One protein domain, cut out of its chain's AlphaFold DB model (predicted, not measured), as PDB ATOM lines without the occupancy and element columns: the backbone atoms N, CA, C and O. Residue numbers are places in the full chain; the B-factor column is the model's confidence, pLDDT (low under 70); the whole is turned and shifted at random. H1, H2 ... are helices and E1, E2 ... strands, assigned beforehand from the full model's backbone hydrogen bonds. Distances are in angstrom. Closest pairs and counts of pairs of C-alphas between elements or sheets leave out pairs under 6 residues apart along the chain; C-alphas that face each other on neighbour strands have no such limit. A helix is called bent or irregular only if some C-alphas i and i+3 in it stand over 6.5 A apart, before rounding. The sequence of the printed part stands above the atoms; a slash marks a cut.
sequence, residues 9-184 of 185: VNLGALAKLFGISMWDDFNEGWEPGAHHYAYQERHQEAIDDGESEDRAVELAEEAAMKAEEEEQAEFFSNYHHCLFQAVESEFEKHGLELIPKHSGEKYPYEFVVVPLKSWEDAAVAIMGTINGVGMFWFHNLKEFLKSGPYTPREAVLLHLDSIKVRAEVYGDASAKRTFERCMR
ATOM      1  N   VAL A   9      43.726 -47.851  47.948       92.44
ATOM      2  CA  VAL A   9      42.384 -47.303  47.707       92.44
ATOM      3  C   VAL A   9      42.471 -46.089  46.782       92.44
ATOM      4  O   VAL A   9      43.461 -45.368  46.795       92.44
ATOM      5  N   ASN A  10      41.441 -45.856  45.971       92.19
ATOM      6  CA  ASN A  10      41.334 -44.664  45.125       92.19
ATOM      7  C   ASN A  10      40.195 -43.750  45.599       92.19
ATOM      8  O   ASN A  10      39.403 -44.138  46.462       92.19
ATOM      9  N   LEU A  11      40.092 -42.552  45.016       90.75
ATOM     10  CA  LEU A  11      39.068 -41.558  45.375       90.75
ATOM     11  C   LEU A  11      37.642 -42.124  45.339       90.75
ATOM     12  O   LEU A  11      36.876 -41.931  46.281       90.75
ATOM     13  N   GLY A  12      37.295 -42.876  44.291       91.75
ATOM     14  CA  GLY A  12      35.973 -43.496  44.164       91.75
ATOM     15  C   GLY A  12      35.700 -44.545  45.247       91.75
ATOM     16  O   GLY A  12      34.597 -44.610  45.789       91.75
ATOM     17  N   ALA A  13      36.707 -45.340  45.618       92.00
ATOM     18  CA  ALA A  13      36.603 -46.307  46.706       92.00
ATOM     19  C   ALA A  13      36.407 -45.617  48.064       92.00
ATOM     20  O   ALA A  13      35.582 -46.078  48.850       92.00
ATOM     21  N   LEU A  14      37.107 -44.504  48.314       93.50
ATOM     22  CA  LEU A  14      36.928 -43.687  49.516       93.50
ATOM     23  C   LEU A  14      35.527 -43.067  49.565       93.50
ATOM     24  O   LEU A  14      34.818 -43.244  50.552       93.50
ATOM     25  N   ALA A  15      35.079 -42.418  48.487       93.69
ATOM     26  CA  ALA A  15      33.741 -41.833  48.424       93.69
ATOM     27  C   ALA A  15      32.658 -42.893  48.698       93.69
ATOM     28  O   ALA A  15      31.813 -42.733  49.583       93.69
ATOM     29  N   LYS A  16      32.766 -44.051  48.035       93.44
ATOM     30  CA  LYS A  16      31.855 -45.185  48.221       93.44
ATOM     31  C   LYS A  16      31.872 -45.751  49.642       93.44
ATOM     32  O   LYS A  16      30.806 -46.066  50.170       93.44
ATOM     33  N   LEU A  17      33.049 -45.882  50.257       93.50
ATOM     34  CA  LEU A  17      33.218 -46.380  51.627       93.50
ATOM     35  C   LEU A  17      32.379 -45.570  52.627       93.50
ATOM     36  O   LEU A  17      31.740 -46.147  53.508       93.50
ATOM     37  N   PHE A  18      32.318 -44.248  52.444       93.44
ATOM     38  CA  PHE A  18      31.605 -43.326  53.332       93.44
ATOM     39  C   PHE A  18      30.227 -42.878  52.832       93.44
ATOM     40  O   PHE A  18      29.562 -42.085  53.502       93.44
ATOM     41  N   GLY A  19      29.771 -43.382  51.682       91.56
ATOM     42  CA  GLY A  19      28.487 -42.994  51.090       91.56
ATOM     43  C   GLY A  19      28.442 -41.542  50.594       91.56
ATOM     44  O   GLY A  19      27.366 -40.934  50.580       91.56
ATOM     45  N   ILE A  20      29.601 -40.995  50.229       93.69
ATOM     46  CA  ILE A  20      29.767 -39.707  49.551       93.69
ATOM     47  C   ILE A  20      29.604 -39.948  48.041       93.69
ATOM     48  O   ILE A  20      30.020 -40.994  47.538       93.69
ATOM     49  N   SER A  21      28.958 -39.015  47.335       90.75
ATOM     50  CA  SER A  21      28.799 -39.089  45.874       90.75
ATOM     51  C   SER A  21      30.164 -39.158  45.197       90.75
ATOM     52  O   SER A  21      31.086 -38.475  45.632       90.75
ATOM     53  N   MET A  22      30.301 -39.980  44.156       91.31
ATOM     54  CA  MET A  22      31.533 -40.012  43.365       91.31
ATOM     55  C   MET A  22      31.671 -38.715  42.564       91.31
ATOM     56  O   MET A  22      30.676 -38.034  42.332       91.31
ATOM     57  N   TRP A  23      32.891 -38.392  42.125       89.88
ATOM     58  CA  TRP A  23      33.140 -37.180  41.340       89.88
ATOM     59  C   TRP A  23      32.246 -37.098  40.102       89.88
ATOM     60  O   TRP A  23      31.633 -36.062  39.889       89.88
ATOM     61  N   ASP A  24      32.120 -38.187  39.340       87.75
ATOM     62  CA  ASP A  24      31.312 -38.200  38.116       87.75
ATOM     63  C   ASP A  24      29.846 -37.836  38.415       87.75
ATOM     64  O   ASP A  24      29.319 -36.889  37.837       87.75
ATOM     65  N   ASP A  25      29.234 -38.484  39.416       86.50
ATOM     66  CA  ASP A  25      27.864 -38.179  39.865       86.50
ATOM     67  C   ASP A  25      27.733 -36.745  40.412       86.50
ATOM     68  O   ASP A  25      26.674 -36.124  40.346       86.50
ATOM     69  N   PHE A  26      28.798 -36.232  41.029       82.75
ATOM     70  CA  PHE A  26      28.830 -34.904  41.631       82.75
ATOM     71  C   PHE A  26      28.970 -33.799  40.573       82.75
ATOM     72  O   PHE A  26      28.361 -32.741  40.705       82.75
ATOM     73  N   ASN A  27      29.737 -34.064  39.515       86.00
ATOM     74  CA  ASN A  27      29.997 -33.153  38.407       86.00
ATOM     75  C   ASN A  27      28.847 -33.117  37.387       86.00
ATOM     76  O   ASN A  27      28.642 -32.089  36.758       86.00
ATOM     77  N   GLU A  28      28.058 -34.188  37.241       81.94
ATOM     78  CA  GLU A  28      26.893 -34.213  36.332       81.94
ATOM     79  C   GLU A  28      25.853 -33.114  36.618       81.94
ATOM     80  O   GLU A  28      25.118 -32.713  35.719       81.94
ATOM     81  N   GLY A  29      25.773 -32.630  37.861       74.62
ATOM     82  CA  GLY A  29      24.869 -31.547  38.259       74.62
ATOM     83  C   GLY A  29      25.491 -30.149  38.241       74.62
ATOM     84  O   GLY A  29      24.828 -29.205  38.672       74.62
ATOM     85  N   TRP A  30      26.753 -30.015  37.829       81.19
ATOM     86  CA  TRP A  30      27.455 -28.735  37.782       81.19
ATOM     87  C   TRP A  30      27.218 -28.047  36.435       81.19
ATOM     88  O   TRP A  30      27.402 -28.647  35.376       81.19
ATOM     89  N   GLU A  31      26.806 -26.783  36.486       76.94
ATOM     90  CA  GLU A  31      26.680 -25.917  35.316       76.94
ATOM     91  C   GLU A  31      27.735 -24.808  35.428       76.94
ATOM     92  O   GLU A  31      27.739 -24.103  36.444       76.94
ATOM     93  N   PRO A  32      28.615 -24.636  34.427       74.06
ATOM     94  CA  PRO A  32      29.632 -23.592  34.458       74.06
ATOM     95  C   PRO A  32      28.986 -22.206  34.426       74.06
ATOM     96  O   PRO A  32      28.249 -21.860  33.497       74.06
ATOM     97  N   GLY A  33      29.262 -21.398  35.448       78.56
ATOM     98  CA  GLY A  33      28.717 -20.049  35.571       78.56
ATOM     99  C   GLY A  33      29.558 -18.990  34.858       78.56
ATOM    100  O   GLY A  33      29.015 -17.989  34.383       78.56
ATOM    101  N   ALA A  34      30.874 -19.195  34.764       81.75
ATOM    102  CA  ALA A  34      31.819 -18.189  34.282       81.75
ATOM    103  C   ALA A  34      31.879 -18.077  32.749       81.75
ATOM    104  O   ALA A  34      32.192 -17.003  32.232       81.75
ATOM    105  N   HIS A  35      31.527 -19.143  32.016       88.69
ATOM    106  CA  HIS A  35      31.674 -19.225  30.556       88.69
ATOM    107  C   HIS A  35      30.993 -18.056  29.825       88.69
ATOM    108  O   HIS A  35      31.595 -17.389  28.985       88.69
ATOM    109  N   HIS A  36      29.727 -17.771  30.151       86.75
ATOM    110  CA  HIS A  36      28.964 -16.721  29.467       86.75
ATOM    111  C   HIS A  36      29.529 -15.315  29.712       86.75
ATOM    112  O   HIS A  36      29.593 -14.510  28.783       86.75
ATOM    113  N   TYR A  37      29.949 -15.026  30.946       88.38
ATOM    114  CA  TYR A  37      30.506 -13.724  31.306       88.38
ATOM    115  C   TYR A  37      31.879 -13.508  30.669       88.38
ATOM    116  O   TYR A  37      32.091 -12.470  30.047       88.38
ATOM    117  N   ALA A  38      32.763 -14.509  30.743       91.69
ATOM    118  CA  ALA A  38      34.090 -14.453  30.132       91.69
ATOM    119  C   ALA A  38      34.014 -14.257  28.609       91.69
ATOM    120  O   ALA A  38      34.773 -13.465  28.051       91.69
ATOM    121  N   TYR A  39      33.051 -14.913  27.949       94.00
ATOM    122  CA  TYR A  39      32.781 -14.697  26.529       94.00
ATOM    123  C   TYR A  39      32.407 -13.236  26.237       94.00
ATOM    124  O   TYR A  39      33.017 -12.595  25.385       94.00
ATOM    125  N   GLN A  40      31.402 -12.698  26.938       93.44
ATOM    126  CA  GLN A  40      30.895 -11.346  26.683       93.44
ATOM    127  C   GLN A  40      31.941 -10.264  26.947       93.44
ATOM    128  O   GLN A  40      32.082  -9.344  26.144       93.44
ATOM    129  N   GLU A  41      32.661 -10.376  28.063       93.75
ATOM    130  CA  GLU A  41      33.698  -9.422  28.449       93.75
ATOM    131  C   GLU A  41      34.811  -9.393  27.401       93.75
ATOM    132  O   GLU A  41      35.121  -8.333  26.855       93.75
ATOM    133  N   ARG A  42      35.333 -10.565  27.019       95.00
ATOM    134  CA  ARG A  42      36.437 -10.646  26.062       95.00
ATOM    135  C   ARG A  42      36.032 -10.258  24.638       95.00
ATOM    136  O   ARG A  42      36.838  -9.654  23.930       95.00
ATOM    137  N   HIS A  43      34.805 -10.575  24.217       95.38
ATOM    138  CA  HIS A  43      34.274 -10.154  22.913       95.38
ATOM    139  C   HIS A  43      34.193  -8.627  22.819       95.38
ATOM    140  O   HIS A  43      34.693  -8.045  21.857       95.38
ATOM    141  N   GLN A  44      33.650  -7.975  23.853       94.75
ATOM    142  CA  GLN A  44      33.535  -6.517  23.902       94.75
ATOM    143  C   GLN A  44      34.910  -5.836  23.924       94.75
ATOM    144  O   GLN A  44      35.128  -4.893  23.168       94.75
ATOM    145  N   GLU A  45      35.851  -6.339  24.728       95.56
ATOM    146  CA  GLU A  45      37.226  -5.829  24.753       95.56
ATOM    147  C   GLU A  45      37.902  -5.913  23.379       95.56
ATOM    148  O   GLU A  45      38.531  -4.955  22.942       95.56
ATOM    149  N   ALA A  46      37.758  -7.039  22.673       94.38
ATOM    150  CA  ALA A  46      38.368  -7.217  21.358       94.38
ATOM    151  C   ALA A  46      37.785  -6.248  20.309       94.38
ATOM    152  O   ALA A  46      38.530  -5.708  19.490       94.38
ATOM    153  N   ILE A  47      36.474  -5.980  20.357       94.88
ATOM    154  CA  ILE A  47      35.837  -4.957  19.510       94.88
ATOM    155  C   ILE A  47      36.385  -3.562  19.837       94.88
ATOM    156  O   ILE A  47      36.703  -2.800  18.920       94.88
ATOM    157  N   ASP A  48      36.509  -3.231  21.123       95.94
ATOM    158  CA  ASP A  48      37.020  -1.933  21.578       95.94
ATOM    159  C   ASP A  48      38.499  -1.727  21.193       95.94
ATOM    160  O   ASP A  48      38.905  -0.610  20.858       95.94
ATOM    161  N   ASP A  49      39.277  -2.812  21.143       96.00
ATOM    162  CA  ASP A  49      40.666  -2.850  20.667       96.00
ATOM    163  C   ASP A  49      40.790  -2.777  19.128       96.00
ATOM    164  O   ASP A  49      41.894  -2.636  18.589       96.00
ATOM    165  N   GLY A  50      39.668  -2.809  18.401       95.19
ATOM    166  CA  GLY A  50      39.616  -2.680  16.944       95.19
ATOM    167  C   GLY A  50      39.889  -3.974  16.175       95.19
ATOM    168  O   GLY A  50      40.233  -3.913  14.989       95.19
ATOM    169  N   GLU A  51      39.750  -5.131  16.823       95.88
ATOM    170  CA  GLU A  51      39.839  -6.433  16.162       95.88
ATOM    171  C   GLU A  51      38.680  -6.635  15.171       95.88
ATOM    172  O   GLU A  51      37.611  -6.026  15.262       95.88
ATOM    173  N   SER A  52      38.879  -7.515  14.186       95.88
ATOM    174  CA  SER A  52      37.771  -7.956  13.329       95.88
ATOM    175  C   SER A  52      36.772  -8.794  14.127       95.88
ATOM    176  O   SER A  52      37.193  -9.544  15.004       95.88
ATOM    177  N   GLU A  53      35.494  -8.772  13.742       93.94
ATOM    178  CA  GLU A  53      34.435  -9.571  14.382       93.94
ATOM    179  C   GLU A  53      34.808 -11.058  14.508       93.94
ATOM    180  O   GLU A  53      34.729 -11.623  15.594       93.94
ATOM    181  N   ASP A  54      35.307 -11.672  13.429       94.88
ATOM    182  CA  ASP A  54      35.715 -13.083  13.434       94.88
ATOM    183  C   ASP A  54      36.812 -13.357  14.480       94.88
ATOM    184  O   ASP A  54      36.761 -14.349  15.203       94.88
ATOM    185  N   ARG A  55      37.779 -12.439  14.623       94.38
ATOM    186  CA  ARG A  55      38.858 -12.567  15.613       94.38
ATOM    187  C   ARG A  55      38.371 -12.319  17.041       94.38
ATOM    188  O   ARG A  55      38.846 -12.976  17.964       94.38
ATOM    189  N   ALA A  56      37.435 -11.391  17.225       94.44
ATOM    190  CA  ALA A  56      36.820 -11.117  18.519       94.44
ATOM    191  C   ALA A  56      36.034 -12.332  19.034       94.44
ATOM    192  O   ALA A  56      36.133 -12.664  20.214       94.44
ATOM    193  N   VAL A  57      35.319 -13.034  18.147       95.81
ATOM    194  CA  VAL A  57      34.622 -14.288  18.477       95.81
ATOM    195  C   VAL A  57      35.612 -15.378  18.888       95.81
ATOM    196  O   VAL A  57      35.432 -15.965  19.949       95.81
ATOM    197  N   GLU A  58      36.681 -15.610  18.117       96.12
ATOM    198  CA  GLU A  58      37.709 -16.606  18.471       96.12
ATOM    199  C   GLU A  58      38.316 -16.342  19.860       96.12
ATOM    200  O   GLU A  58      38.412 -17.243  20.690       96.12
ATOM    201  N   LEU A  59      38.697 -15.090  20.138       94.12
ATOM    202  CA  LEU A  59      39.270 -14.697  21.428       94.12
ATOM    203  C   LEU A  59      38.280 -14.877  22.585       94.12
ATOM    204  O   LEU A  59      38.684 -15.246  23.689       94.12
ATOM    205  N   ALA A  60      36.999 -14.604  22.344       94.25
ATOM    206  CA  ALA A  60      35.942 -14.791  23.325       94.25
ATOM    207  C   ALA A  60      35.680 -16.271  23.624       94.25
ATOM    208  O   ALA A  60      35.521 -16.630  24.789       94.25
ATOM    209  N   GLU A  61      35.686 -17.139  22.607       94.75
ATOM    210  CA  GLU A  61      35.574 -18.593  22.784       94.75
ATOM    211  C   GLU A  61      36.765 -19.158  23.569       94.75
ATOM    212  O   GLU A  61      36.565 -19.906  24.526       94.75
ATOM    213  N   GLU A  62      37.995 -18.748  23.236       95.00
ATOM    214  CA  GLU A  62      39.201 -19.142  23.977       95.00
ATOM    215  C   GLU A  62      39.121 -18.729  25.456       95.00
ATOM    216  O   GLU A  62      39.437 -19.522  26.349       95.00
ATOM    217  N   ALA A  63      38.678 -17.498  25.734       92.94
ATOM    218  CA  ALA A  63      38.522 -17.005  27.100       92.94
ATOM    219  C   ALA A  63      37.413 -17.741  27.862       92.94
ATOM    220  O   ALA A  63      37.597 -18.076  29.031       92.94
ATOM    221  N   ALA A  64      36.289 -18.022  27.203       93.19
ATOM    222  CA  ALA A  64      35.165 -18.730  27.799       93.19
ATOM    223  C   ALA A  64      35.520 -20.180  28.155       93.19
ATOM    224  O   ALA A  64      35.268 -20.606  29.281       93.19
ATOM    225  N   MET A  65      36.188 -20.897  27.243       93.69
ATOM    226  CA  MET A  65      36.707 -22.241  27.506       93.69
ATOM    227  C   MET A  65      37.710 -22.245  28.659       93.69
ATOM    228  O   MET A  65      37.628 -23.084  29.550       93.69
ATOM    229  N   LYS A  66      38.646 -21.287  28.679       94.50
ATOM    230  CA  LYS A  66      39.634 -21.188  29.759       94.50
ATOM    231  C   LYS A  66      38.973 -20.923  31.113       94.50
ATOM    232  O   LYS A  66      39.372 -21.522  32.107       94.50
ATOM    233  N   ALA A  67      37.973 -20.043  31.153       91.88
ATOM    234  CA  ALA A  67      37.219 -19.760  32.370       91.88
ATOM    235  C   ALA A  67      36.453 -20.998  32.864       91.88
ATOM    236  O   ALA A  67      36.460 -21.279  34.059       91.88
ATOM    237  N   GLU A  68      35.844 -21.763  31.955       91.38
ATOM    238  CA  GLU A  68      35.182 -23.029  32.286       91.38
ATOM    239  C   GLU A  68      36.169 -24.077  32.831       91.38
ATOM    240  O   GLU A  68      35.891 -24.705  33.851       91.38
ATOM    241  N   GLU A  69      37.340 -24.236  32.205       90.31
ATOM    242  CA  GLU A  69      38.393 -25.148  32.678       90.31
ATOM    243  C   GLU A  69      38.902 -24.770  34.079       90.31
ATOM    244  O   GLU A  69      39.103 -25.642  34.931       90.31
ATOM    245  N   GLU A  70      39.108 -23.475  34.332       91.50
ATOM    246  CA  GLU A  70      39.525 -22.956  35.637       91.50
ATOM    247  C   GLU A  70      38.452 -23.202  36.703       91.50
ATOM    248  O   GLU A  70      38.761 -23.747  37.766       91.50
ATOM    249  N   GLU A  71      37.191 -22.888  36.403       90.75
ATOM    250  CA  GLU A  71      36.060 -23.110  37.308       90.75
ATOM    251  C   GLU A  71      35.890 -24.606  37.629       90.75
ATOM    252  O   GLU A  71      35.734 -24.987  38.793       90.75
ATOM    253  N   GLN A  72      36.016 -25.483  36.626       89.56
ATOM    254  CA  GLN A  72      35.958 -26.930  36.828       89.56
ATOM    255  C   GLN A  72      37.115 -27.433  37.704       89.56
ATOM    256  O   GLN A  72      36.919 -28.278  38.585       89.56
ATOM    257  N   ALA A  73      38.330 -26.918  37.492       90.31
ATOM    258  CA  ALA A  73      39.496 -27.282  38.287       90.31
ATOM    259  C   ALA A  73      39.365 -26.829  39.751       90.31
ATOM    260  O   ALA A  73      39.763 -27.566  40.662       90.31
ATOM    261  N   GLU A  74      38.793 -25.647  39.995       90.44
ATOM    262  CA  GLU A  74      38.458 -25.166  41.338       90.44
ATOM    263  C   GLU A  74      37.379 -26.032  41.992       90.44
ATOM    264  O   GLU A  74      37.533 -26.447  43.145       90.44
ATOM    265  N   PHE A  75      36.334 -26.390  41.245       90.88
ATOM    266  CA  PHE A  75      35.261 -27.243  41.741       90.88
ATOM    267  C   PHE A  75      35.771 -28.640  42.126       90.88
ATOM    268  O   PHE A  75      35.495 -29.126  43.229       90.88
ATOM    269  N   PHE A  76      36.607 -29.253  41.280       92.06
ATOM    270  CA  PHE A  76      37.281 -30.515  41.592       92.06
ATOM    271  C   PHE A  76      38.214 -30.388  42.799       92.06
ATOM    272  O   PHE A  76      38.224 -31.257  43.673       92.06
ATOM    273  N   SER A  77      38.979 -29.295  42.878       91.38
ATOM    274  CA  SER A  77      39.852 -29.010  44.019       91.38
ATOM    275  C   SER A  77      39.065 -28.970  45.327       91.38
ATOM    276  O   SER A  77      39.500 -29.564  46.318       91.38
ATOM    277  N   ASN A  78      37.912 -28.296  45.336       91.94
ATOM    278  CA  ASN A  78      37.065 -28.194  46.519       91.94
ATOM    279  C   ASN A  78      36.468 -29.556  46.897       91.94
ATOM    280  O   ASN A  78      36.589 -29.992  48.042       91.94
ATOM    281  N   TYR A  79      35.931 -30.290  45.914       93.56
ATOM    282  CA  TYR A  79      35.447 -31.658  46.111       93.56
ATOM    283  C   TYR A  79      36.523 -32.557  46.732       93.56
ATOM    284  O   TYR A  79      36.280 -33.218  47.746       93.56
ATOM    285  N   HIS A  80      37.729 -32.559  46.155       93.19
ATOM    286  CA  HIS A  80      38.852 -33.350  46.646       93.19
ATOM    287  C   HIS A  80      39.207 -32.947  48.082       93.19
ATOM    288  O   HIS A  80      39.294 -33.807  48.955       93.19
ATOM    289  N   HIS A  81      39.359 -31.650  48.357       93.19
ATOM    290  CA  HIS A  81      39.660 -31.146  49.698       93.19
ATOM    291  C   HIS A  81      38.631 -31.608  50.740       93.19
ATOM    292  O   HIS A  81      38.998 -32.205  51.754       93.19
ATOM    293  N   CYS A  82      37.344 -31.399  50.462       94.62
ATOM    294  CA  CYS A  82      36.265 -31.763  51.371       94.62
ATOM    295  C   CYS A  82      36.142 -33.275  51.577       94.62
ATOM    296  O   CYS A  82      35.841 -33.724  52.689       94.62
ATOM    297  N   LEU A  83      36.384 -34.076  50.533       94.31
ATOM    298  CA  LEU A  83      36.422 -35.533  50.644       94.31
ATOM    299  C   LEU A  83      37.541 -35.965  51.596       94.31
ATOM    300  O   LEU A  83      37.273 -36.721  52.529       94.31
ATOM    301  N   PHE A  84      38.763 -35.458  51.410       93.06
ATOM    302  CA  PHE A  84      39.895 -35.804  52.274       93.06
ATOM    303  C   PHE A  84      39.673 -35.385  53.713       93.06
ATOM    304  O   PHE A  84      39.817 -36.211  54.607       93.06
ATOM    305  N   GLN A  85      39.211 -34.158  53.942       92.81
ATOM    306  CA  GLN A  85      38.929 -33.684  55.291       92.81
ATOM    307  C   GLN A  85      37.932 -34.595  56.029       92.81
ATOM    308  O   GLN A  85      38.097 -34.882  57.217       92.81
ATOM    309  N   ALA A  86      36.891 -35.063  55.335       94.19
ATOM    310  CA  ALA A  86      35.899 -35.962  55.912       94.19
ATOM    311  C   ALA A  86      36.451 -37.376  56.159       94.19
ATOM    312  O   ALA A  86      36.147 -37.985  57.184       94.19
ATOM    313  N   VAL A  87      37.236 -37.897  55.217       94.06
ATOM    314  CA  VAL A  87      37.773 -39.262  55.241       94.06
ATOM    315  C   VAL A  87      38.919 -39.399  56.242       94.06
ATOM    316  O   VAL A  87      38.888 -40.306  57.072       94.06
ATOM    317  N   GLU A  88      39.911 -38.509  56.193       93.50
ATOM    318  CA  GLU A  88      41.105 -38.560  57.045       93.50
ATOM    319  C   GLU A  88      40.722 -38.525  58.521       93.50
ATOM    320  O   GLU A  88      41.189 -39.360  59.291       93.50
ATOM    321  N   SER A  89      39.768 -37.668  58.896       91.94
ATOM    322  CA  SER A  89      39.278 -37.605  60.275       91.94
ATOM    323  C   SER A  89      38.725 -38.947  60.774       91.94
ATOM    324  O   SER A  89      38.909 -39.297  61.940       91.94
ATOM    325  N   GLU A  90      38.054 -39.728  59.924       93.31
ATOM    326  CA  GLU A  90      37.533 -41.043  60.314       93.31
ATOM    327  C   GLU A  90      38.614 -42.131  60.344       93.31
ATOM    328  O   GLU A  90      38.566 -43.019  61.203       93.31
ATOM    329  N   PHE A  91      39.603 -42.058  59.450       95.50
ATOM    330  CA  PHE A  91      40.764 -42.951  59.457       95.50
ATOM    331  C   PHE A  91      41.635 -42.726  60.699       95.50
ATOM    332  O   PHE A  91      41.940 -43.689  61.411       95.50
ATOM    333  N   GLU A  92      41.943 -41.471  61.036       94.88
ATOM    334  CA  GLU A  92      42.746 -41.106  62.208       94.88
ATOM    335  C   GLU A  92      42.123 -41.625  63.508       94.88
ATOM    336  O   GLU A  92      42.813 -42.187  64.363       94.88
ATOM    337  N   LYS A  93      40.792 -41.530  63.639       92.94
ATOM    338  CA  LYS A  93      40.043 -42.067  64.790       92.94
ATOM    339  C   LYS A  93      40.170 -43.588  64.949       92.94
ATOM    340  O   LYS A  93      39.890 -44.098  66.035       92.94
ATOM    341  N   HIS A  94      40.581 -44.304  63.903       95.25
ATOM    342  CA  HIS A  94      40.879 -45.739  63.931       95.25
ATOM    343  C   HIS A  94      42.382 -46.043  63.914       95.25
ATOM    344  O   HIS A  94      42.771 -47.195  63.722       95.25
ATOM    345  N   GLY A  95      43.237 -45.042  64.134       96.50
ATOM    346  CA  GLY A  95      44.683 -45.233  64.135       96.50
ATOM    347  C   GLY A  95      45.258 -45.484  62.741       96.50
ATOM    348  O   GLY A  95      46.284 -46.155  62.632       96.50
ATOM    349  N   LEU A  96      44.591 -45.001  61.691       97.56
ATOM    350  CA  LEU A  96      44.997 -45.153  60.298       97.56
ATOM    351  C   LEU A  96      45.270 -43.790  59.664       97.56
ATOM    352  O   LEU A  96      44.690 -42.785  60.063       97.56
ATOM    353  N   GLU A  97      46.101 -43.783  58.635       96.62
ATOM    354  CA  GLU A  97      46.334 -42.632  57.766       96.62
ATOM    355  C   GLU A  97      46.351 -43.071  56.296       96.62
ATOM    356  O   GLU A  97      46.517 -44.257  55.974       96.62
ATOM    357  N   LEU A  98      46.151 -42.104  55.403       94.81
ATOM    358  CA  LEU A  98      46.192 -42.290  53.958       94.81
ATOM    359  C   LEU A  98      47.460 -41.643  53.408       94.81
ATOM    360  O   LEU A  98      47.629 -40.431  53.486       94.81
ATOM    361  N   ILE A  99      48.341 -42.445  52.811       93.25
ATOM    362  CA  ILE A  99      49.566 -41.945  52.182       93.25
ATOM    363  C   ILE A  99      49.409 -41.986  50.661       93.25
ATOM    364  O   ILE A  99      49.091 -43.050  50.126       93.25
ATOM    365  N   PRO A 100      49.668 -40.884  49.932       91.94
ATOM    366  CA  PRO A 100      49.715 -40.901  48.475       91.94
ATOM    367  C   PRO A 100      50.673 -41.976  47.961       91.94
ATOM    368  O   PRO A 100      51.847 -42.009  48.334       91.94
ATOM    369  N   LYS A 101      50.197 -42.852  47.075       89.44
ATOM    370  CA  LYS A 101      51.045 -43.897  46.485       89.44
ATOM    371  C   LYS A 101      52.097 -43.315  45.535       89.44
ATOM    372  O   LYS A 101      53.203 -43.845  45.436       89.44
ATOM    373  N   HIS A 102      51.752 -42.224  44.856       84.94
ATOM    374  CA  HIS A 102      52.630 -41.487  43.954       84.94
ATOM    375  C   HIS A 102      52.900 -40.095  44.535       84.94
ATOM    376  O   HIS A 102      52.003 -39.265  44.658       84.94
ATOM    377  N   SER A 103      54.147 -39.850  44.944       75.94
ATOM    378  CA  SER A 103      54.563 -38.570  45.521       75.94
ATOM    379  C   SER A 103      54.687 -37.488  44.447       75.94
ATOM    380  O   SER A 103      55.314 -37.730  43.416       75.94
ATOM    381  N   GLY A 104      54.186 -36.281  44.726       74.31
ATOM    382  CA  GLY A 104      54.334 -35.105  43.854       74.31
ATOM    383  C   GLY A 104      53.100 -34.763  43.017       74.31
ATOM    384  O   GLY A 104      53.082 -33.715  42.375       74.31
ATOM    385  N   GLU A 105      52.057 -35.594  43.049       75.25
ATOM    386  CA  GLU A 105      50.758 -35.261  42.462       75.25
ATOM    387  C   GLU A 105      49.972 -34.334  43.397       75.25
ATOM    388  O   GLU A 105      49.876 -34.590  44.598       75.25
ATOM    389  N   LYS A 106      49.390 -33.260  42.844       74.38
ATOM    390  CA  LYS A 106      48.526 -32.338  43.604       74.38
ATOM    391  C   LYS A 106      47.258 -33.043  44.109       74.38
ATOM    392  O   LYS A 106      46.821 -32.774  45.222       74.38
ATOM    393  N   TYR A 107      46.716 -33.958  43.300       78.38
ATOM    394  CA  TYR A 107      45.542 -34.780  43.606       78.38
ATOM    395  C   TYR A 107      45.867 -36.245  43.304       78.38
ATOM    396  O   TYR A 107      45.683 -36.690  42.169       78.38
ATOM    397  N   PRO A 108      46.423 -36.985  44.274       80.75
ATOM    398  CA  PRO A 108      46.778 -38.375  44.055       80.75
ATOM    399  C   PRO A 108      45.526 -39.208  43.776       80.75
ATOM    400  O   PRO A 108      44.514 -39.085  44.464       80.75
ATOM    401  N   TYR A 109      45.589 -40.089  42.783       81.19
ATOM    402  CA  TYR A 109      44.459 -40.971  42.462       81.19
ATOM    403  C   TYR A 109      44.426 -42.238  43.319       81.19
ATOM    404  O   TYR A 109      43.371 -42.855  43.469       81.19
ATOM    405  N   GLU A 110      45.571 -42.629  43.882       91.44
ATOM    406  CA  GLU A 110      45.734 -43.824  44.704       91.44
ATOM    407  C   GLU A 110      46.437 -43.503  46.027       91.44
ATOM    408  O   GLU A 110      47.450 -42.801  46.076       91.44
ATOM    409  N   PHE A 111      45.928 -44.107  47.094       93.44
ATOM    410  CA  PHE A 111      46.403 -43.963  48.461       93.44
ATOM    411  C   PHE A 111      46.657 -45.333  49.057       93.44
ATOM    412  O   PHE A 111      45.942 -46.287  48.762       93.44
ATOM    413  N   VAL A 112      47.659 -45.419  49.917       95.12
ATOM    414  CA  VAL A 112      47.948 -46.593  50.728       95.12
ATOM    415  C   VAL A 112      47.450 -46.325  52.140       95.12
ATOM    416  O   VAL A 112      47.836 -45.336  52.760       95.12
ATOM    417  N   VAL A 113      46.604 -47.213  52.650       96.31
ATOM    418  CA  VAL A 113      46.168 -47.216  54.046       96.31
ATOM    419  C   VAL A 113      47.288 -47.786  54.907       96.31
ATOM    420  O   VAL A 113      47.678 -48.943  54.729       96.31
ATOM    421  N   VAL A 114      47.775 -47.009  55.870       96.44
ATOM    422  CA  VAL A 114      48.811 -47.459  56.810       96.44
ATOM    423  C   VAL A 114      48.413 -47.145  58.256       96.44
ATOM    424  O   VAL A 114      47.604 -46.246  58.491       96.44
ATOM    425  N   PRO A 115      48.918 -47.898  59.247       97.19
ATOM    426  CA  PRO A 115      48.648 -47.605  60.643       97.19
ATOM    427  C   PRO A 115      49.547 -46.477  61.155       97.19
ATOM    428  O   PRO A 115      50.756 -46.508  60.947       97.19
ATOM    429  N   LEU A 116      48.975 -45.573  61.953       97.12
ATOM    430  CA  LEU A 116      49.709 -44.506  62.644       97.12
ATOM    431  C   LEU A 116      50.740 -45.047  63.650       97.12
ATOM    432  O   LEU A 116      51.738 -44.395  63.946       97.12
ATOM    433  N   LYS A 117      50.489 -46.236  64.220       96.62
ATOM    434  CA  LYS A 117      51.369 -46.860  65.225       96.62
ATOM    435  C   LYS A 117      51.638 -48.332  64.951       96.62
ATOM    436  O   LYS A 117      52.791 -48.740  64.843       96.62
ATOM    437  N   SER A 118      50.590 -49.145  64.869       97.69
ATOM    438  CA  SER A 118      50.696 -50.567  64.540       97.69
ATOM    439  C   SER A 118      49.379 -51.095  63.980       97.69
ATOM    440  O   SER A 118      48.309 -50.538  64.244       97.69
ATOM    441  N   TRP A 119      49.443 -52.186  63.214       97.56
ATOM    442  CA  TRP A 119      48.237 -52.845  62.713       97.56
ATOM    443  C   TRP A 119      47.404 -53.444  63.850       97.56
ATOM    444  O   TRP A 119      46.186 -53.524  63.734       97.56
ATOM    445  N   GLU A 120      48.035 -53.844  64.952       97.69
ATOM    446  CA  GLU A 120      47.377 -54.308  66.170       97.69
ATOM    447  C   GLU A 120      46.545 -53.202  66.822       97.69
ATOM    448  O   GLU A 120      45.387 -53.444  67.162       97.69
ATOM    449  N   ASP A 121      47.099 -51.993  66.960       97.44
ATOM    450  CA  ASP A 121      46.373 -50.850  67.525       97.44
ATOM    451  C   ASP A 121      45.165 -50.484  66.645       97.44
ATOM    452  O   ASP A 121      44.052 -50.322  67.151       97.44
ATOM    453  N   ALA A 122      45.355 -50.444  65.322       97.38
ATOM    454  CA  ALA A 122      44.266 -50.196  64.379       97.38
ATOM    455  C   ALA A 122      43.200 -51.309  64.415       97.38
ATOM    456  O   ALA A 122      41.999 -51.032  64.403       97.38
ATOM    457  N   ALA A 123      43.611 -52.577  64.530       96.88
ATOM    458  CA  ALA A 123      42.687 -53.703  64.655       96.88
ATOM    459  C   ALA A 123      41.855 -53.622  65.942       96.88
ATOM    460  O   ALA A 123      40.668 -53.947  65.918       96.88
ATOM    461  N   VAL A 124      42.442 -53.160  67.051       96.62
ATOM    462  CA  VAL A 124      41.714 -52.919  68.306       96.62
ATOM    463  C   VAL A 124      40.690 -51.796  68.145       96.62
ATOM    464  O   VAL A 124      39.564 -51.947  68.619       96.62
ATOM    465  N   ALA A 125      41.031 -50.705  67.453       95.25
ATOM    466  CA  ALA A 125      40.087 -49.617  67.197       95.25
ATOM    467  C   ALA A 125      38.903 -50.076  66.327       95.25
ATOM    468  O   ALA A 125      37.748 -49.842  66.677       95.25
ATOM    469  N   ILE A 126      39.179 -50.809  65.242       95.12
ATOM    470  CA  ILE A 126      38.149 -51.412  64.382       95.12
ATOM    471  C   ILE A 126      37.264 -52.380  65.172       95.12
ATOM    472  O   ILE A 126      36.040 -52.308  65.078       95.12
ATOM    473  N   MET A 127      37.863 -53.251  65.989       95.00
ATOM    474  CA  MET A 127      37.131 -54.156  66.877       95.00
ATOM    475  C   MET A 127      36.211 -53.383  67.831       95.00
ATOM    476  O   MET A 127      35.073 -53.796  68.040       95.00
ATOM    477  N   GLY A 128      36.671 -52.253  68.378       93.88
ATOM    478  CA  GLY A 128      35.864 -51.367  69.218       93.88
ATOM    479  C   GLY A 128      34.621 -50.844  68.498       93.88
ATOM    480  O   GLY A 128      33.518 -50.944  69.035       93.88
ATOM    481  N   THR A 129      34.777 -50.373  67.260       93.31
ATOM    482  CA  THR A 129      33.655 -49.920  66.425       93.31
ATOM    483  C   THR A 129      32.695 -51.063  66.083       93.31
ATOM    484  O   THR A 129      31.483 -50.901  66.215       93.31
ATOM    485  N   ILE A 130      33.213 -52.242  65.718       92.19
ATOM    486  CA  ILE A 130      32.393 -53.437  65.452       92.19
ATOM    487  C   ILE A 130      31.574 -53.816  66.688       92.19
ATOM    488  O   ILE A 130      30.371 -54.030  66.575       92.19
ATOM    489  N   ASN A 131      32.197 -53.852  67.866       92.94
ATOM    490  CA  ASN A 131      31.526 -54.153  69.130       92.94
ATOM    491  C   ASN A 131      30.447 -53.115  69.492       92.94
ATOM    492  O   ASN A 131      29.493 -53.445  70.190       92.94
ATOM    493  N   GLY A 132      30.594 -51.868  69.035       86.81
ATOM    494  CA  GLY A 132      29.631 -50.795  69.273       86.81
ATOM    495  C   GLY A 132      28.344 -50.892  68.445       86.81
ATOM    496  O   GLY A 132      27.308 -50.418  68.900       86.81
ATOM    497  N   VAL A 133      28.393 -51.505  67.255       82.31
ATOM    498  CA  VAL A 133      27.226 -51.661  66.350       82.31
ATOM    499  C   VAL A 133      26.702 -53.099  66.309       82.31
ATOM    500  O   VAL A 133      25.519 -53.338  66.065       82.31
ATOM    501  N   GLY A 134      27.586 -54.078  66.482       70.62
ATOM    502  CA  GLY A 134      27.307 -55.487  66.242       70.62
ATOM    503  C   GLY A 134      26.424 -56.142  67.306       70.62
ATOM    504  O   GLY A 134      26.413 -55.765  68.472       70.62
ATOM    505  N   MET A 135      25.727 -57.212  66.910       73.06
ATOM    506  CA  MET A 135      25.004 -58.101  67.839       73.06
ATOM    507  C   MET A 135      25.926 -59.100  68.564       73.06
ATOM    508  O   MET A 135      25.456 -59.946  69.323       73.06
ATOM    509  N   PHE A 136      27.230 -59.048  68.291       80.25
ATOM    510  CA  PHE A 136      28.259 -59.900  68.878       80.25
ATOM    511  C   PHE A 136      29.397 -59.028  69.407       80.25
ATOM    512  O   PHE A 136      29.609 -57.914  68.934       80.25
ATOM    513  N   TRP A 137      30.126 -59.551  70.390       89.94
ATOM    514  CA  TRP A 137      31.150 -58.806  71.110       89.94
ATOM    515  C   TRP A 137      32.436 -59.620  71.203       89.94
ATOM    516  O   TRP A 137      32.418 -60.737  71.713       89.94
ATOM    517  N   PHE A 138      33.554 -59.046  70.765       93.50
ATOM    518  CA  PHE A 138      34.882 -59.614  70.987       93.50
ATOM    519  C   PHE A 138      35.492 -59.059  72.273       93.50
ATOM    520  O   PHE A 138      35.587 -57.843  72.454       93.50
ATOM    521  N   HIS A 139      35.960 -59.931  73.166       93.44
ATOM    522  CA  HIS A 139      36.545 -59.503  74.439       93.44
ATOM    523  C   HIS A 139      38.004 -59.061  74.320       93.44
ATOM    524  O   HIS A 139      38.513 -58.352  75.187       93.44
ATOM    525  N   ASN A 140      38.708 -59.526  73.292       95.38
ATOM    526  CA  ASN A 140      40.111 -59.208  73.066       95.38
ATOM    527  C   ASN A 140      40.496 -59.412  71.598       95.38
ATOM    528  O   ASN A 140      39.846 -60.151  70.859       95.38
ATOM    529  N   LEU A 141      41.624 -58.813  71.207       95.44
ATOM    530  CA  LEU A 141      42.154 -58.898  69.844       95.44
ATOM    531  C   LEU A 141      42.353 -60.350  69.380       95.44
ATOM    532  O   LEU A 141      42.076 -60.678  68.232       95.44
ATOM    533  N   LYS A 142      42.793 -61.254  70.263       95.69
ATOM    534  CA  LYS A 142      43.020 -62.664  69.904       95.69
ATOM    535  C   LYS A 142      41.729 -63.363  69.475       95.69
ATOM    536  O   LYS A 142      41.772 -64.202  68.582       95.69
ATOM    537  N   GLU A 143      40.607 -63.054  70.115       94.69
ATOM    538  CA  GLU A 143      39.290 -63.557  69.725       94.69
ATOM    539  C   GLU A 143      38.860 -62.987  68.372       94.69
ATOM    540  O   GLU A 143      38.494 -63.752  67.480       94.69
ATOM    541  N   PHE A 144      39.012 -61.673  68.186       94.44
ATOM    542  CA  PHE A 144      38.706 -61.008  66.923       94.44
ATOM    543  C   PHE A 144      39.489 -61.615  65.748       94.44
ATOM    544  O   PHE A 144      38.891 -62.020  64.753       94.44
ATOM    545  N   LEU A 145      40.805 -61.797  65.883       94.50
ATOM    546  CA  LEU A 145      41.645 -62.394  64.832       94.50
ATOM    547  C   LEU A 145      41.303 -63.865  64.546       94.50
ATOM    548  O   LEU A 145      41.447 -64.335  63.416       94.50
ATOM    549  N   LYS A 146      40.815 -64.601  65.554       92.44
ATOM    550  CA  LYS A 146      40.368 -65.994  65.404       92.44
ATOM    551  C   LYS A 146      39.040 -66.135  64.664       92.44
ATOM    552  O   LYS A 146      38.756 -67.237  64.202       92.44
ATOM    553  N   SER A 147      38.250 -65.066  64.546       89.81
ATOM    554  CA  SER A 147      36.961 -65.105  63.841       89.81
ATOM    555  C   SER A 147      37.095 -65.411  62.340       89.81
ATOM    556  O   SER A 147      36.147 -65.912  61.740       89.81
ATOM    557  N   GLY A 148      38.275 -65.196  61.743       83.94
ATOM    558  CA  GLY A 148      38.509 -65.464  60.321       83.94
ATOM    559  C   GLY A 148      39.967 -65.750  59.929       83.94
ATOM    560  O   GLY A 148      40.381 -65.417  58.826       83.94
ATOM    561  N   PRO A 149      40.691 -66.539  60.738       82.38
ATOM    562  CA  PRO A 149      42.166 -66.649  60.731       82.38
ATOM    563  C   PRO A 149      42.954 -65.465  60.135       82.38
ATOM    564  O   PRO A 149      43.755 -65.645  59.220       82.38
ATOM    565  N   TYR A 150      42.747 -64.255  60.655       89.88
ATOM    566  CA  TYR A 150      43.380 -63.043  60.127       89.88
ATOM    567  C   TYR A 150      44.696 -62.704  60.833       89.88
ATOM    568  O   TYR A 150      44.840 -62.885  62.045       89.88
ATOM    569  N   THR A 151      45.625 -62.090  60.106       94.81
ATOM    570  CA  THR A 151      46.602 -61.164  60.701       94.81
ATOM    571  C   THR A 151      45.924 -59.837  61.089       94.81
ATOM    572  O   THR A 151      44.863 -59.517  60.546       94.81
ATOM    573  N   PRO A 152      46.510 -59.010  61.979       96.19
ATOM    574  CA  PRO A 152      45.964 -57.686  62.301       96.19
ATOM    575  C   PRO A 152      45.712 -56.809  61.068       96.19
ATOM    576  O   PRO A 152      44.642 -56.222  60.936       96.19
ATOM    577  N   ARG A 153      46.654 -56.796  60.114       95.69
ATOM    578  CA  ARG A 153      46.515 -56.064  58.847       95.69
ATOM    579  C   ARG A 153      45.314 -56.543  58.036       95.69
ATOM    580  O   ARG A 153      44.527 -55.731  57.561       95.69
ATOM    581  N   GLU A 154      45.165 -57.855  57.869       95.25
ATOM    582  CA  GLU A 154      44.033 -58.417  57.127       95.25
ATOM    583  C   GLU A 154      42.705 -58.123  57.820       95.25
ATOM    584  O   GLU A 154      41.745 -57.771  57.143       95.25
ATOM    585  N   ALA A 155      42.658 -58.212  59.153       94.38
ATOM    586  CA  ALA A 155      41.463 -57.902  59.925       94.38
ATOM    587  C   ALA A 155      41.026 -56.446  59.717       94.38
ATOM    588  O   ALA A 155      39.859 -56.215  59.410       94.38
ATOM    589  N   VAL A 156      41.951 -55.485  59.808       95.38
ATOM    590  CA  VAL A 156      41.664 -54.063  59.558       95.38
ATOM    591  C   VAL A 156      41.122 -53.854  58.149       95.38
ATOM    592  O   VAL A 156      40.035 -53.312  57.980       95.38
ATOM    593  N   LEU A 157      41.849 -54.316  57.131       94.25
ATOM    594  CA  LEU A 157      41.504 -54.046  55.736       94.25
ATOM    595  C   LEU A 157      40.216 -54.764  55.292       94.25
ATOM    596  O   LEU A 157      39.469 -54.233  54.475       94.25
ATOM    597  N   LEU A 158      39.915 -55.948  55.838       92.75
ATOM    598  CA  LEU A 158      38.651 -56.649  55.577       92.75
ATOM    599  C   LEU A 158      37.447 -55.993  56.262       92.75
ATOM    600  O   LEU A 158      36.326 -56.165  55.786       92.75
ATOM    601  N   HIS A 159      37.673 -55.253  57.348       92.31
ATOM    602  CA  HIS A 159      36.625 -54.604  58.138       92.31
ATOM    603  C   HIS A 159      36.665 -53.075  58.044       92.31
ATOM    604  O   HIS A 159      36.019 -52.406  58.851       92.31
ATOM    605  N   LEU A 160      37.368 -52.522  57.051       91.75
ATOM    606  CA  LEU A 160      37.495 -51.081  56.820       91.75
ATOM    607  C   LEU A 160      36.120 -50.402  56.673       91.75
ATOM    608  O   LEU A 160      35.916 -49.296  57.160       91.75
ATOM    609  N   ASP A 161      35.140 -51.115  56.106       90.38
ATOM    610  CA  ASP A 161      33.739 -50.682  55.999       90.38
ATOM    611  C   ASP A 161      33.086 -50.357  57.351       90.38
ATOM    612  O   ASP A 161      32.092 -49.635  57.383       90.38
ATOM    613  N   SER A 162      33.623 -50.856  58.468       90.62
ATOM    614  CA  SER A 162      33.114 -50.556  59.814       90.62
ATOM    615  C   SER A 162      33.406 -49.114  60.229       90.62
ATOM    616  O   SER A 162      32.698 -48.563  61.065       90.62
ATOM    617  N   ILE A 163      34.408 -48.469  59.623       91.44
ATOM    618  CA  ILE A 163      34.772 -47.082  59.934       91.44
ATOM    619  C   ILE A 163      33.584 -46.143  59.682       91.44
ATOM    620  O   ILE A 163      33.323 -45.250  60.484       91.44
ATOM    621  N   LYS A 164      32.795 -46.386  58.625       89.81
ATOM    622  CA  LYS A 164      31.673 -45.512  58.240       89.81
ATOM    623  C   LYS A 164      30.564 -45.419  59.296       89.81
ATOM    624  O   LYS A 164      29.859 -44.415  59.343       89.81
ATOM    625  N   VAL A 165      30.406 -46.454  60.129       88.75
ATOM    626  CA  VAL A 165      29.369 -46.522  61.173       88.75
ATOM    627  C   VAL A 165      29.876 -46.041  62.534       88.75
ATOM    628  O   VAL A 165      29.107 -45.975  63.488       88.75
ATOM    629  N   ARG A 166      31.148 -45.634  62.645       88.88
ATOM    630  CA  ARG A 166      31.719 -45.108  63.894       88.88
ATOM    631  C   ARG A 166      30.902 -43.937  64.449       88.88
ATOM    632  O   ARG A 166      30.652 -43.875  65.651       88.88
ATOM    633  N   ALA A 167      30.465 -43.026  63.585       88.62
ATOM    634  CA  ALA A 167      29.642 -41.887  63.982       88.62
ATOM    635  C   ALA A 167      28.340 -42.310  64.692       88.62
ATOM    636  O   ALA A 167      27.926 -41.657  65.646       88.62
ATOM    637  N   GLU A 168      27.740 -43.434  64.293       85.38
ATOM    638  CA  GLU A 168      26.531 -43.984  64.921       85.38
ATOM    639  C   GLU A 168      26.817 -44.566  66.314       85.38
ATOM    640  O   GLU A 168      25.989 -44.436  67.211       85.38
ATOM    641  N   VAL A 169      28.004 -45.153  66.516       82.31
ATOM    642  CA  VAL A 169      28.441 -45.707  67.812       82.31
ATOM    643  C   VAL A 169      28.690 -44.612  68.843       82.31
ATOM    644  O   VAL A 169      28.306 -44.748  70.003       82.31
ATOM    645  N   TYR A 170      29.376 -43.545  68.432       85.44
ATOM    646  CA  TYR A 170      29.917 -42.543  69.354       85.44
ATOM    647  C   TYR A 170      29.157 -41.206  69.338       85.44
ATOM    648  O   TYR A 170      29.492 -40.318  70.117       85.44
ATOM    649  N   GLY A 171      28.117 -41.066  68.509       84.00
ATOM    650  CA  GLY A 171      27.271 -39.867  68.446       84.00
ATOM    651  C   GLY A 171      27.882 -38.687  67.678       84.00
ATOM    652  O   GLY A 171      27.475 -37.545  67.891       84.00
ATOM    653  N   ASP A 172      28.843 -38.952  66.792       87.31
ATOM    654  CA  ASP A 172      29.536 -37.933  65.997       87.31
ATOM    655  C   ASP A 172      28.807 -37.630  64.670       87.31
ATOM    656  O   ASP A 172      27.864 -38.310  64.260       87.31
ATOM    657  N   ALA A 173      29.255 -36.595  63.952       88.75
ATOM    658  CA  ALA A 173      28.848 -36.391  62.562       88.75
ATOM    659  C   ALA A 173      29.503 -37.449  61.657       88.75
ATOM    660  O   ALA A 173      30.697 -37.708  61.775       88.75
ATOM    661  N   SER A 174      28.737 -38.037  60.731       91.75
ATOM    662  CA  SER A 174      29.292 -38.956  59.731       91.75
ATOM    663  C   SER A 174      30.191 -38.223  58.734       91.75
ATOM    664  O   SER A 174      29.965 -37.044  58.450       91.75
ATOM    665  N   ALA A 175      31.145 -38.936  58.128       93.50
ATOM    666  CA  ALA A 175      31.985 -38.393  57.056       93.50
ATOM    667  C   ALA A 175      31.149 -37.743  55.941       93.50
ATOM    668  O   ALA A 175      31.446 -36.631  55.521       93.50
ATOM    669  N   LYS A 176      30.030 -38.366  55.544       93.75
ATOM    670  CA  LYS A 176      29.091 -37.772  54.584       93.75
ATOM    671  C   LYS A 176      28.576 -36.398  55.025       93.75
ATOM    672  O   LYS A 176      28.606 -35.456  54.243       93.75
ATOM    673  N   ARG A 177      28.138 -36.256  56.281       91.88
ATOM    674  CA  ARG A 177      27.672 -34.962  56.810       91.88
ATOM    675  C   ARG A 177      28.801 -33.939  56.904       91.88
ATOM    676  O   ARG A 177      28.557 -32.753  56.706       91.88
ATOM    677  N   THR A 178      30.015 -34.375  57.228       93.88
ATOM    678  CA  THR A 178      31.203 -33.510  57.247       93.88
ATOM    679  C   THR A 178      31.523 -32.998  55.844       93.88
ATOM    680  O   THR A 178      31.671 -31.792  55.670       93.88
ATOM    681  N   PHE A 179      31.512 -33.880  54.841       94.81
ATOM    682  CA  PHE A 179      31.686 -33.540  53.429       94.81
ATOM    683  C   PHE A 179      30.622 -32.546  52.942       94.81
ATOM    684  O   PHE A 179      30.955 -31.479  52.438       94.81
ATOM    685  N   GLU A 180      29.338 -32.843  53.166       92.56
ATOM    686  CA  GLU A 180      28.224 -31.972  52.759       92.56
ATOM    687  C   GLU A 180      28.280 -30.590  53.418       92.56
ATOM    688  O   GLU A 180      27.816 -29.611  52.839       92.56
ATOM    689  N   ARG A 181      28.807 -30.496  54.645       92.38
ATOM    690  CA  ARG A 181      29.032 -29.208  55.307       92.38
ATOM    691  C   ARG A 181      30.205 -28.460  54.697       92.38
ATOM    692  O   ARG A 181      30.084 -27.255  54.547       92.38
ATOM    693  N   CYS A 182      31.295 -29.153  54.381       92.75
ATOM    694  CA  CYS A 182      32.466 -28.554  53.753       92.75
ATOM    695  C   CYS A 182      32.120 -27.975  52.376       92.75
ATOM    696  O   CYS A 182      32.373 -26.806  52.150       92.75
ATOM    697  N   MET A 183      31.393 -28.718  51.534       90.25
ATOM    698  CA  MET A 183      31.000 -28.265  50.188       90.25
ATOM    699  C   MET A 183      30.034 -27.068  50.151       90.25
ATOM    700  O   MET A 183      29.757 -26.541  49.079       90.25
ATOM    701  N   ARG A 184      29.446 -26.675  51.289       83.31
ATOM    702  CA  ARG A 184      28.545 -25.510  51.377       83.31
ATOM    703  C   ARG A 184      29.279 -24.198  51.657       83.31
ATOM    704  O   ARG A 184      28.626 -23.157  51.618       83.31
TER     705      ARG A 184
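This is residues 9 to 184 of the 185 residues of an uncharacterized protein of Parcubacteria group bacterium GW2011_GWB1_56_8 (UniProt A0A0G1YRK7). The long helix H4 makes most of a rod: its first part and H3 form a helical hairpin that reaches out as an arm, and its last part runs into a head of shorter helices, with H1, H8 and H9 round it and the strand hairpin E1 and E2 beside its end. H5 lies across the far end of the head, with H6 and H7 packed on it. The printed part has 176 residues, mostly helix, in the order H1 H2 H3 H4 E1 E2 H5 H6 H7 H8 H9; the sheet E1 - E2 is antiparallel. It is only just loose, close to extended, with a radius of gyration of the C-alphas of 23.3 A and spans of 81 by 32 by 21 A.

H1 takes residues 11 to 18, beginning at C-alpha 11 (39.068, -41.558, 45.375), and H2 residues 23 to 27. H3, residues 34 to 48, is 21.3 A long, and H4, residues 53 to 92, is 57.9 A long, from C-alpha 53 at (34.435, -9.571, 14.382). E1 is residues 96 to 100 and E2 residues 110 to 115. H5, residues 119 to 133, measures 21.4 A; H6 is residues 141 to 146 and H7 residues 152 to 158. H8, residues 160 to 170, measures 17.0 A and is irregular, with C-alphas 164 and 167 7.1 A apart. H9, residues 175 to 182, ends at C-alpha 182 (32.466, -28.554, 53.753).

H4 is the hub, touching four helices. With residues 83 to 87 alone it only just touches H1, over 3 pairs of C-alphas within 8 A, the closest Leu 83 and Ala 15 at 7.2 A. H2 is close to H4 but not clearly touching, Trp 23 to Tyr 79 being 7.7 A between C-alphas. H3 touches residues 53 to 71 of H4 at a shallow tilt of 29 degrees, opposite ways; the closest C-alphas are His 35 and Ala 64, 4.5 A. H9 touches residues 82 to 90, closest C-alphas Ala 175 and Ala 86, 4.7 A. H8 touches residues 90 to 91, closest C-alphas Ile 163 and Glu 90, 6.7 A. In the hairpin E1 and E2, N 97 and O 114 are 2.9 A apart and N 112 and O 99 2.8 A, within hydrogen-bond range; residues 9 to 10 pair antiparallel with 110 to 111 of E2. H5 touches H8 (Gly 132 and Val 169, closest C-alphas, 5.4 A), H7 (Ala 123 and Val 156, 5.2 A) and H6 (Val 124 and Leu 141, 6.2 A). Every O i to N i+4 pair is within hydrogen-bond range in H1, H2, H3, H5, H6, H7 and H9; H4 has 34 of 36, and H8 2 of 7 beside 5 of 8 O i to N i+3 pairs.

The two C-alphas farthest apart, Gly 50 and His 139, are 80.9 A apart. The printed part has no cut, and no link is long. Mean pLDDT of the printed part is 91.1, and no printed residue is under 70.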